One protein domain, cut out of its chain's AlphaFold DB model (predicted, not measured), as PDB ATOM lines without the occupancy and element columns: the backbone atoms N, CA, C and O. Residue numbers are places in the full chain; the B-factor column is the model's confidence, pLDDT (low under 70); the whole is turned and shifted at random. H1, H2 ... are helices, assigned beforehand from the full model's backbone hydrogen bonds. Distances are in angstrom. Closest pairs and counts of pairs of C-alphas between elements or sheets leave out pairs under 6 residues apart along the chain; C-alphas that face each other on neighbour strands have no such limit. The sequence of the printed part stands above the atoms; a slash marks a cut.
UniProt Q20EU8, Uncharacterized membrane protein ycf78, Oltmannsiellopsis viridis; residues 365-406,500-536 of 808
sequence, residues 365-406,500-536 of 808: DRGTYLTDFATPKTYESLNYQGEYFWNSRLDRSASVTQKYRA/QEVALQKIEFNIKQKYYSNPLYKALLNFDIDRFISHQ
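AT A GLANCE: This is residues 365 to 406 and 500 to 536 of the 808 residues of the protein "Uncharacterized membrane protein ycf78" of Oltmannsiellopsis viridis (UniProt Q20EU8). Two long helices, H2 and H3, meet near H2's first residues and H3's last ones and open from there as a V, with the cut ends of the chain at its two tips. H4 turns off sharply from the end of H3 as a separate arm, while the short H1 makes a corner with the start of H2, and residues 365 to 378 lead into H1 with no named element. The printed part has 79 residues, with four named helices in the order H1, H2, H3, H4 and no named strand; its class is all helix. It is loose, with a radius of gyration of the C-alphas of 16.2 A, and spans 52 by 38 by 22 A.

HOW THE PARTS SIT: Begin with the longest helix, H2, residues 385 to 406. With residues 385 to 390 alone it touches residues 508 to 516 of H3, residues 500 to 517; look at the closest C-alphas, Gly 386 and Lys 512, 5.2 A apart. The two run opposite ways at a steep tilt of 36 degrees, only just past shallow. H1, residues 379 to 383, and H2 touch only at the corner by their tight link, where the closest C-alphas, Ser 381 and Glu 387, are 5.1 A apart. H4, residues 519 to 534, is close to H3 but not clearly touching, with the closest C-alphas, Tyr 516 and Lys 522, 6.1 A apart. Their lines are about perpendicular, at 73 degrees. H4 is apart from H1 and H2. In H1, H2, H3 and H4 every O i to N i+4 pair is within hydrogen-bond range.

IN THESE COORDINATES: Find C-alpha 385 at (138.569, 2.662, 85.443); from there H2 runs 31.6 A to Ala 406. H3 runs 25.4 A from C-alpha 500 at (124.554, -7.725, 68.400). H4 runs 22.0 A to C-alpha 534 at (159.664, 4.003, 91.805). H1 measures 6.3 A.

THE WHOLE: The C-alphas farthest apart, Ala 406 and Gln 536, are 53.0 A apart. Residues 407 to 499 are not printed; C-alphas 406 and 500 are 22.4 A apart across the cut. Residues 394 to 406, 500 to 506 and 526 to 536 stand free. The model's pLDDT is under 70 in residues 365 to 379, 398 to 406 and 500 to 501.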
ATOM      1  N   ASP A 365     144.339 -20.134  98.321       50.55
ATOM      2  CA  ASP A 365     145.069 -21.188  97.596       50.55
ATOM      3  C   ASP A 365     144.227 -21.946  96.559       50.55
ATOM      4  O   ASP A 365     144.771 -22.644  95.703       50.55
ATOM      5  N   ARG A 366     142.897 -21.837  96.631       49.03
ATOM      6  CA  ARG A 366     141.950 -22.495  95.717       49.03
ATOM      7  C   ARG A 366     141.144 -21.502  94.889       49.03
ATOM      8  O   ARG A 366     140.122 -21.889  94.326       49.03
ATOM      9  N   GLY A 367     141.609 -20.255  94.811       49.90
ATOM     10  CA  GLY A 367     141.005 -19.252  93.949       49.90
ATOM     11  C   GLY A 367     140.899 -19.775  92.517       49.90
ATOM     12  O   GLY A 367     141.891 -20.251  91.950       49.90
ATOM     13  N   THR A 368     139.712 -19.719  91.920       46.72
ATOM     14  CA  THR A 368     139.519 -20.125  90.527       46.72
ATOM     15  C   THR A 368     139.977 -19.002  89.602       46.72
ATOM     16  O   THR A 368     139.188 -18.275  88.998       46.72
ATOM     17  N   TYR A 369     141.292 -18.830  89.488       47.19
ATOM     18  CA  TYR A 369     141.879 -17.988  88.456       47.19
ATOM     19  C   TYR A 369     141.768 -18.710  87.103       47.19
ATOM     20  O   TYR A 369     142.114 -19.884  86.999       47.19
ATOM     21  N   LEU A 370     141.339 -17.998  86.054       42.34
ATOM     22  CA  LEU A 370     141.296 -18.476  84.657       42.34
ATOM     23  C   LEU A 370     140.225 -19.538  84.310       42.34
ATOM     24  O   LEU A 370     140.275 -20.083  83.211       42.34
ATOM     25  N   THR A 371     139.245 -19.822  85.174       41.62
ATOM     26  CA  THR A 371     138.084 -20.655  84.797       41.62
ATOM     27  C   THR A 371     136.985 -19.809  84.152       41.62
ATOM     28  O   THR A 371     136.454 -18.928  84.820       41.62
ATOM     29  N   ASP A 372     136.601 -20.089  82.903       38.16
ATOM     30  CA  ASP A 372     135.631 -19.320  82.091       38.16
ATOM     31  C   ASP A 372     134.160 -19.357  82.581       38.16
ATOM     32  O   ASP A 372     133.236 -19.124  81.799       38.16
ATOM     33  N   PHE A 373     133.900 -19.545  83.882       39.71
ATOM     34  CA  PHE A 373     132.629 -19.100  84.458       39.71
ATOM     35  C   PHE A 373     132.502 -17.600  84.203       39.71
ATOM     36  O   PHE A 373     133.131 -16.805  84.893       39.71
ATOM     37  N   ALA A 374     131.748 -17.234  83.160       45.33
ATOM     38  CA  ALA A 374     131.394 -15.872  82.773       45.33
ATOM     39  C   ALA A 374     132.465 -14.830  83.163       45.33
ATOM     40  O   ALA A 374     132.219 -13.910  83.937       45.33
ATOM     41  N   THR A 375     133.666 -15.015  82.611       47.61
ATOM     42  CA  THR A 375     134.876 -14.196  82.786       47.61
ATOM     43  C   THR A 375     135.379 -14.065  84.237       47.61
ATOM     44  O   THR A 375     135.004 -13.118  84.936       47.61
ATOM     45  N   PRO A 376     136.309 -14.930  84.691       48.40
ATOM     46  CA  PRO A 376     136.997 -14.741  85.962       48.40
ATOM     47  C   PRO A 376     137.787 -13.434  85.857       48.40
ATOM     48  O   PRO A 376     138.720 -13.297  85.059       48.40
ATOM     49  N   LYS A 377     137.365 -12.420  86.610       55.33
ATOM     50  CA  LYS A 377     137.967 -11.095  86.514       55.33
ATOM     51  C   LYS A 377     139.400 -11.127  87.016       55.33
ATOM     52  O   LYS A 377     139.667 -11.382  88.188       55.33
ATOM     53  N   THR A 378     140.332 -10.758  86.145       58.89
ATOM     54  CA  THR A 378     141.678 -10.391  86.575       58.89
ATOM     55  C   THR A 378     141.604  -9.113  87.408       58.89
ATOM     56  O   THR A 378     140.772  -8.237  87.148       58.89
ATOM     57  N   TYR A 379     142.499  -8.973  88.387       66.21
ATOM     58  CA  TYR A 379     142.612  -7.770  89.222       66.21
ATOM     59  C   TYR A 379     142.701  -6.469  88.388       66.21
ATOM     60  O   TYR A 379     142.222  -5.415  88.799       66.21
ATOM     61  N   GLU A 380     143.253  -6.548  87.173       70.90
ATOM     62  CA  GLU A 380     143.328  -5.446  86.207       70.90
ATOM     63  C   GLU A 380     141.946  -4.914  85.804       70.90
ATOM     64  O   GLU A 380     141.750  -3.704  85.718       70.90
ATOM     65  N   SER A 381     140.973  -5.804  85.587       72.21
ATOM     66  CA  SER A 381     139.627  -5.433  85.129       72.21
ATOM     67  C   SER A 381     138.812  -4.659  86.175       72.21
ATOM     68  O   SER A 381     137.862  -3.955  85.822       72.21
ATOM     69  N   LEU A 382     139.181  -4.784  87.454       72.64
ATOM     70  CA  LEU A 382     138.571  -4.063  88.572       72.64
ATOM     71  C   LEU A 382     139.296  -2.745  88.870       72.64
ATOM     72  O   LEU A 382     138.644  -1.768  89.229       72.64
ATOM     73  N   ASN A 383     140.618  -2.702  88.684       79.22
ATOM     74  CA  ASN A 383     141.432  -1.539  89.046       79.22
ATOM     75  C   ASN A 383     141.488  -0.464  87.950       79.22
ATOM     76  O   ASN A 383     141.535   0.727  88.259       79.22
ATOM     77  N   TYR A 384     141.467  -0.841  86.667       85.15
ATOM     78  CA  TYR A 384     141.466   0.139  85.579       85.15
ATOM     79  C   TYR A 384     140.062   0.697  85.340       85.15
ATOM     80  O   TYR A 384     139.145  -0.032  84.964       85.15
ATOM     81  N   GLN A 385     139.891   2.017  85.480       85.02
ATOM     82  CA  GLN A 385     138.569   2.662  85.443       85.02
ATOM     83  C   GLN A 385     137.804   2.421  84.134       85.02
ATOM     84  O   GLN A 385     136.585   2.271  84.161       85.02
ATOM     85  N   GLY A 386     138.504   2.354  82.995       85.05
ATOM     86  CA  GLY A 386     137.880   2.058  81.702       85.05
ATOM     87  C   GLY A 386     137.302   0.639  81.623       85.05
ATOM     88  O   GLY A 386     136.235   0.442  81.045       85.05
ATOM     89  N   GLU A 387     137.970  -0.335  82.245       85.28
ATOM     90  CA  GLU A 387     137.489  -1.718  82.350       85.28
ATOM     91  C   GLU A 387     136.338  -1.819  83.353       85.28
ATOM     92  O   GLU A 387     135.273  -2.350  83.037       85.28
ATOM     93  N   TYR A 388     136.510  -1.221  84.533       83.71
ATOM     94  CA  TYR A 388     135.498  -1.193  85.584       83.71
ATOM     95  C   TYR A 388     134.185  -0.552  85.108       83.71
ATOM     96  O   TYR A 388     133.094  -1.070  85.359       83.71
ATOM     97  N   PHE A 389     134.269   0.557  84.366       84.00
ATOM     98  CA  PHE A 389     133.093   1.230  83.821       84.00
ATOM     99  C   PHE A 389     132.342   0.353  82.812       84.00
ATOM    100  O   PHE A 389     131.115   0.279  82.863       84.00
ATOM    101  N   TRP A 390     133.057  -0.341  81.921       84.12
ATOM    102  CA  TRP A 390     132.433  -1.283  80.990       84.12
ATOM    103  C   TRP A 390     131.737  -2.432  81.730       84.12
ATOM    104  O   TRP A 390     130.567  -2.710  81.476       84.12
ATOM    105  N   ASN A 391     132.407  -3.015  82.723       78.44
ATOM    106  CA  ASN A 391     131.865  -4.117  83.519       78.44
ATOM    107  C   ASN A 391     130.607  -3.706  84.304       78.44
ATOM    108  O   ASN A 391     129.578  -4.371  84.229       78.44
ATOM    109  N   SER A 392     130.639  -2.555  84.982       80.63
ATOM    110  CA  SER A 392     129.467  -2.034  85.707       80.63
ATOM    111  C   SER A 392     128.296  -1.668  84.784       80.63
ATOM    112  O   SER A 392     127.137  -1.673  85.203       80.63
ATOM    113  N   ARG A 393     128.562  -1.353  83.508       80.32
ATOM    114  CA  ARG A 393     127.511  -1.172  82.499       80.32
ATOM    115  C   ARG A 393     126.846  -2.501  82.156       80.32
ATOM    116  O   ARG A 393     125.622  -2.519  82.044       80.32
ATOM    117  N   LEU A 394     127.623  -3.576  82.013       75.05
ATOM    118  CA  LEU A 394     127.092  -4.910  81.729       75.05
ATOM    119  C   LEU A 394     126.186  -5.410  82.873       75.05
ATOM    120  O   LEU A 394     125.073  -5.857  82.591       75.05
ATOM    121  N   ASP A 395     126.578  -5.208  84.141       73.21
ATOM    122  CA  ASP A 395     125.715  -5.454  85.322       73.21
ATOM    123  C   ASP A 395     124.377  -4.710  85.226       73.21
ATOM    124  O   ASP A 395     123.289  -5.261  85.419       73.21
ATOM    125  N   ARG A 396     124.453  -3.408  84.929       74.01
ATOM    126  CA  ARG A 396     123.264  -2.558  84.838       74.01
ATOM    127  C   ARG A 396     122.367  -2.986  83.686       74.01
ATOM    128  O   ARG A 396     121.155  -2.988  83.859       74.01
ATOM    129  N   SER A 397     122.922  -3.374  82.537       70.35
ATOM    130  CA  SER A 397     122.103  -3.892  81.439       70.35
ATOM    131  C   SER A 397     121.418  -5.206  81.799       70.35
ATOM    132  O   SER A 397     120.244  -5.346  81.477       70.35
ATOM    133  N   ALA A 398     122.090  -6.106  82.526       64.01
ATOM    134  CA  ALA A 398     121.493  -7.366  82.966       64.01
ATOM    135  C   ALA A 398     120.278  -7.118  83.881       64.01
ATOM    136  O   ALA A 398     119.167  -7.544  83.565       64.01
ATOM    137  N   SER A 399     120.441  -6.290  84.924       63.86
ATOM    138  CA  SER A 399     119.327  -5.921  85.819       63.86
ATOM    139  C   SER A 399     118.154  -5.235  85.097       63.86
ATOM    140  O   SER A 399     116.987  -5.437  85.447       63.86
ATOM    141  N   VAL A 400     118.433  -4.446  84.054       58.22
ATOM    142  CA  VAL A 400     117.406  -3.801  83.225       58.22
ATOM    143  C   VAL A 400     116.648  -4.827  82.379       58.22
ATOM    144  O   VAL A 400     115.418  -4.774  82.336       58.22
ATOM    145  N   THR A 401     117.336  -5.786  81.753       57.92
ATOM    146  CA  THR A 401     116.695  -6.873  80.998       57.92
ATOM    147  C   THR A 401     115.744  -7.678  81.884       57.92
ATOM    148  O   THR A 401     114.641  -7.998  81.444       57.92
ATOM    149  N   GLN A 402     116.098  -7.930  83.148       56.53
ATOM    150  CA  GLN A 402     115.207  -8.593  84.103       56.53
ATOM    151  C   GLN A 402     113.965  -7.756  84.429       56.53
ATOM    152  O   GLN A 402     112.860  -8.291  84.477       56.53
ATOM    153  N   LYS A 403     114.120  -6.434  84.593       53.07
ATOM    154  CA  LYS A 403     112.992  -5.522  84.829       53.07
ATOM    155  C   LYS A 403     112.008  -5.512  83.654       53.07
ATOM    156  O   LYS A 403     110.806  -5.483  83.890       53.07
ATOM    157  N   TYR A 404     112.495  -5.576  82.412       51.93
ATOM    158  CA  TYR A 404     111.636  -5.707  81.228       51.93
ATOM    159  C   TYR A 404     111.001  -7.093  81.118       51.93
ATOM    160  O   TYR A 404     109.796  -7.182  80.905       51.93
ATOM    161  N   ARG A 405     111.763  -8.165  81.367       47.38
ATOM    162  CA  ARG A 405     111.234  -9.536  81.389       47.38
ATOM    163  C   ARG A 405     110.124  -9.681  82.440       47.38
ATOM    164  O   ARG A 405     109.076 -10.243  82.157       47.38
ATOM    165  N   ALA A 406     110.300  -9.096  83.625       47.79
ATOM    166  CA  ALA A 406     109.281  -9.068  84.678       47.79
ATOM    167  C   ALA A 406     108.028  -8.253  84.297       47.79
ATOM    168  O   ALA A 406     106.948  -8.529  84.813       47.79
ATOM    169  N   GLN A 500     124.588  -8.302  67.056       62.41
ATOM    170  CA  GLN A 500     124.554  -7.725  68.400       62.41
ATOM    171  C   GLN A 500     125.889  -7.826  69.169       62.41
ATOM    172  O   GLN A 500     126.308  -6.837  69.763       62.41
ATOM    173  N   GLU A 501     126.591  -8.962  69.148       60.94
ATOM    174  CA  GLU A 501     127.866  -9.146  69.865       60.94
ATOM    175  C   GLU A 501     128.988  -8.312  69.243       60.94
ATOM    176  O   GLU A 501     129.721  -7.620  69.950       60.94
ATOM    177  N   VAL A 502     129.069  -8.290  67.908       71.35
ATOM    178  CA  VAL A 502     130.030  -7.438  67.185       71.35
ATOM    179  C   VAL A 502     129.760  -5.958  67.473       71.35
ATOM    180  O   VAL A 502     130.692  -5.168  67.642       71.35
ATOM    181  N   ALA A 503     128.488  -5.560  67.567       75.40
ATOM    182  CA  ALA A 503     128.118  -4.202  67.949       75.40
ATOM    183  C   ALA A 503     128.529  -3.876  69.397       75.40
ATOM    184  O   ALA A 503     129.070  -2.795  69.641       75.40
ATOM    185  N   LEU A 504     128.344  -4.804  70.343       76.44
ATOM    186  CA  LEU A 504     128.771  -4.637  71.737       76.44
ATOM    187  C   LEU A 504     130.290  -4.471  71.856       76.44
ATOM    188  O   LEU A 504     130.735  -3.549  72.537       76.44
ATOM    189  N   GLN A 505     131.076  -5.269  71.131       76.80
ATOM    190  CA  GLN A 505     132.539  -5.153  71.106       76.80
ATOM    191  C   GLN A 505     133.010  -3.802  70.541       76.80
ATOM    192  O   GLN A 505     133.941  -3.188  71.065       76.80
ATOM    193  N   LYS A 506     132.343  -3.278  69.503       82.19
ATOM    194  CA  LYS A 506     132.640  -1.934  68.970       82.19
ATOM    195  C   LYS A 506     132.340  -0.838  69.995       82.19
ATOM    196  O   LYS A 506     133.112   0.111  70.132       82.19
ATOM    197  N   ILE A 507     131.234  -0.955  70.732       83.32
ATOM    198  CA  ILE A 507     130.873  -0.004  71.794       83.32
ATOM    199  C   ILE A 507     131.881  -0.074  72.947       83.32
ATOM    200  O   ILE A 507     132.334   0.971  73.421       83.32
ATOM    201  N   GLU A 508     132.259  -1.281  73.368       85.27
ATOM    202  CA  GLU A 508     133.293  -1.526  74.375       85.27
ATOM    203  C   GLU A 508     134.596  -0.817  74.008       85.27
ATOM    204  O   GLU A 508     135.135  -0.036  74.799       85.27
ATOM    205  N   PHE A 509     135.070  -1.048  72.783       85.36
ATOM    206  CA  PHE A 509     136.287  -0.447  72.260       85.36
ATOM    207  C   PHE A 509     136.222   1.083  72.294       85.36
ATOM    208  O   PHE A 509     137.126   1.723  72.831       85.36
ATOM    209  N   ASN A 510     135.124   1.676  71.817       88.56
ATOM    210  CA  ASN A 510     134.938   3.128  71.803       88.56
ATOM    211  C   ASN A 510     134.932   3.742  73.213       88.56
ATOM    212  O   ASN A 510     135.517   4.803  73.439       88.56
ATOM    213  N   ILE A 511     134.291   3.086  74.187       85.90
ATOM    214  CA  ILE A 511     134.258   3.554  75.582       85.90
ATOM    215  C   ILE A 511     135.654   3.487  76.199       85.90
ATOM    216  O   ILE A 511     136.111   4.468  76.795       85.90
ATOM    217  N   LYS A 512     136.350   2.357  76.030       88.31
ATOM    218  CA  LYS A 512     137.720   2.180  76.525       88.31
ATOM    219  C   LYS A 512     138.651   3.212  75.894       88.31
ATOM    220  O   LYS A 512     139.373   3.899  76.616       88.31
ATOM    221  N   GLN A 513     138.570   3.418  74.580       87.07
ATOM    222  CA  GLN A 513     139.329   4.459  73.891       87.07
ATOM    223  C   GLN A 513     139.018   5.861  74.417       87.07
ATOM    224  O   GLN A 513     139.941   6.649  74.588       87.07
ATOM    225  N   LYS A 514     137.765   6.192  74.745       89.09
ATOM    226  CA  LYS A 514     137.413   7.499  75.326       89.09
ATOM    227  C   LYS A 514     138.035   7.719  76.712       89.09
ATOM    228  O   LYS A 514     138.449   8.834  77.020       89.09
ATOM    229  N   TYR A 515     138.136   6.673  77.533       85.74
ATOM    230  CA  TYR A 515     138.812   6.743  78.834       85.74
ATOM    231  C   TYR A 515     140.328   6.894  78.684       85.74
ATOM    232  O   TYR A 515     140.915   7.785  79.292       85.74
ATOM    233  N   TYR A 516     140.961   6.064  77.850       86.69
ATOM    234  CA  TYR A 516     142.421   6.063  77.698       86.69
ATOM    235  C   TYR A 516     142.953   7.202  76.810       86.69
ATOM    236  O   TYR A 516     144.118   7.576  76.934       86.69
ATOM    237  N   SER A 517     142.112   7.793  75.956       88.76
ATOM    238  CA  SER A 517     142.451   9.005  75.194       88.76
ATOM    239  C   SER A 517     142.316  10.287  76.016       88.76
ATOM    240  O   SER A 517     142.885  11.309  75.632       88.76
ATOM    241  N   ASN A 518     141.617  10.255  77.159       92.10
ATOM    242  CA  ASN A 518     141.495  11.417  78.030       92.10
ATOM    243  C   ASN A 518     142.882  11.803  78.590       92.10
ATOM    244  O   ASN A 518     143.480  11.015  79.331       92.10
ATOM    245  N   PRO A 519     143.384  13.020  78.301       91.57
ATOM    246  CA  PRO A 519     144.722  13.434  78.714       91.57
ATOM    247  C   PRO A 519     144.885  13.478  80.238       91.57
ATOM    248  O   PRO A 519     145.957  13.151  80.740       91.57
ATOM    249  N   LEU A 520     143.825  13.820  80.981       91.48
ATOM    250  CA  LEU A 520     143.858  13.877  82.443       91.48
ATOM    251  C   LEU A 520     143.982  12.478  83.051       91.48
ATOM    252  O   LEU A 520     144.838  12.249  83.901       91.48
ATOM    253  N   TYR A 521     143.157  11.532  82.594       88.00
ATOM    254  CA  TYR A 521     143.216  10.152  83.080       88.00
ATOM    255  C   TYR A 521     144.551   9.500  82.716       88.00
ATOM    256  O   TYR A 521     145.173   8.866  83.561       88.00
ATOM    257  N   LYS A 522     145.039   9.726  81.492       87.38
ATOM    258  CA  LYS A 522     146.352   9.251  81.052       87.38
ATOM    259  C   LYS A 522     147.487   9.800  81.925       87.38
ATOM    260  O   LYS A 522     148.379   9.046  82.299       87.38
ATOM    261  N   ALA A 523     147.445  11.084  82.288       89.08
ATOM    262  CA  ALA A 523     148.441  11.690  83.171       89.08
ATOM    263  C   ALA A 523     148.396  11.110  84.595       89.08
ATOM    264  O   ALA A 523     149.444  10.782  85.150       89.08
ATOM    265  N   LEU A 524     147.199  10.937  85.167       89.14
ATOM    266  CA  LEU A 524     147.022  10.320  86.486       89.14
ATOM    267  C   LEU A 524     147.488   8.863  86.499       89.14
ATOM    268  O   LEU A 524     148.176   8.452  87.429       89.14
ATOM    269  N   LEU A 525     147.155   8.108  85.451       87.12
ATOM    270  CA  LEU A 525     147.560   6.717  85.318       87.12
ATOM    271  C   LEU A 525     149.082   6.581  85.208       87.12
ATOM    272  O   LEU A 525     149.670   5.732  85.871       87.12
ATOM    273  N   ASN A 526     149.727   7.448  84.424       86.38
ATOM    274  CA  ASN A 526     151.185   7.487  84.340       86.38
ATOM    275  C   ASN A 526     151.818   7.828  85.694       86.38
ATOM    276  O   ASN A 526     152.767   7.165  86.092       86.38
ATOM    277  N   PHE A 527     151.278   8.813  86.422       87.72
ATOM    278  CA  PHE A 527     151.791   9.187  87.741       87.72
ATOM    279  C   PHE A 527     151.693   8.038  88.755       87.72
ATOM    280  O   PHE A 527     152.647   7.792  89.493       87.72
ATOM    281  N   ASP A 528     150.566   7.327  88.786       85.95
ATOM    282  CA  ASP A 528     150.360   6.195  89.695       85.95
ATOM    283  C   ASP A 528     151.325   5.038  89.388       85.95
ATOM    284  O   ASP A 528     151.977   4.496  90.280       85.95
ATOM    285  N   ILE A 529     151.514   4.728  88.102       80.75
ATOM    286  CA  ILE A 529     152.429   3.670  87.660       80.75
ATOM    287  C   ILE A 529     153.889   4.055  87.885       80.75
ATOM    288  O   ILE A 529     154.660   3.239  88.387       80.75
ATOM    289  N   ASP A 530     154.281   5.288  87.569       82.01
ATOM    290  CA  ASP A 530     155.634   5.774  87.840       82.01
ATOM    291  C   ASP A 530     155.927   5.737  89.344       82.01
ATOM    292  O   ASP A 530     157.014   5.319  89.756       82.01
ATOM    293  N   ARG A 531     154.945   6.092  90.185       82.34
ATOM    294  CA  ARG A 531     155.055   5.969  91.639       82.34
ATOM    295  C   ARG A 531     155.206   4.507  92.060       82.34
ATOM    296  O   ARG A 531     156.120   4.209  92.826       82.34
ATOM    297  N   PHE A 532     154.398   3.598  91.523       76.97
ATOM    298  CA  PHE A 532     154.495   2.163  91.799       76.97
ATOM    299  C   PHE A 532     155.869   1.584  91.414       76.97
ATOM    300  O   PHE A 532     156.528   0.957  92.243       76.97
ATOM    301  N   ILE A 533     156.364   1.876  90.206       75.12
ATOM    302  CA  ILE A 533     157.685   1.434  89.721       75.12
ATOM    303  C   ILE A 533     158.820   2.081  90.532       75.12
ATOM    304  O   ILE A 533     159.868   1.472  90.765       75.12
ATOM    305  N   SER A 534     158.640   3.317  91.009       78.05
ATOM    306  CA  SER A 534     159.664   4.003  91.805       78.05
ATOM    307  C   SER A 534     159.916   3.351  93.168       78.05
ATOM    308  O   SER A 534     161.036   3.441  93.668       78.05
ATOM    309  N   HIS A 535     158.922   2.650  93.728       74.89
ATOM    310  CA  HIS A 535     159.043   1.921  94.993       74.89
ATOM    311  C   HIS A 535     159.802   0.585  94.851       74.89
ATOM    312  O   HIS A 535     160.123  -0.046  95.860       74.89
ATOM    313  N   GLN A 536     160.122   0.146  93.629       73.81
ATOM    314  CA  GLN A 536     160.902  -1.068  93.390       73.81
ATOM    315  C   GLN A 536     162.399  -0.843  93.694       73.81
ATOM    316  O   GLN A 536     162.949   0.206  93.333       73.81
TER     317      GLN A 536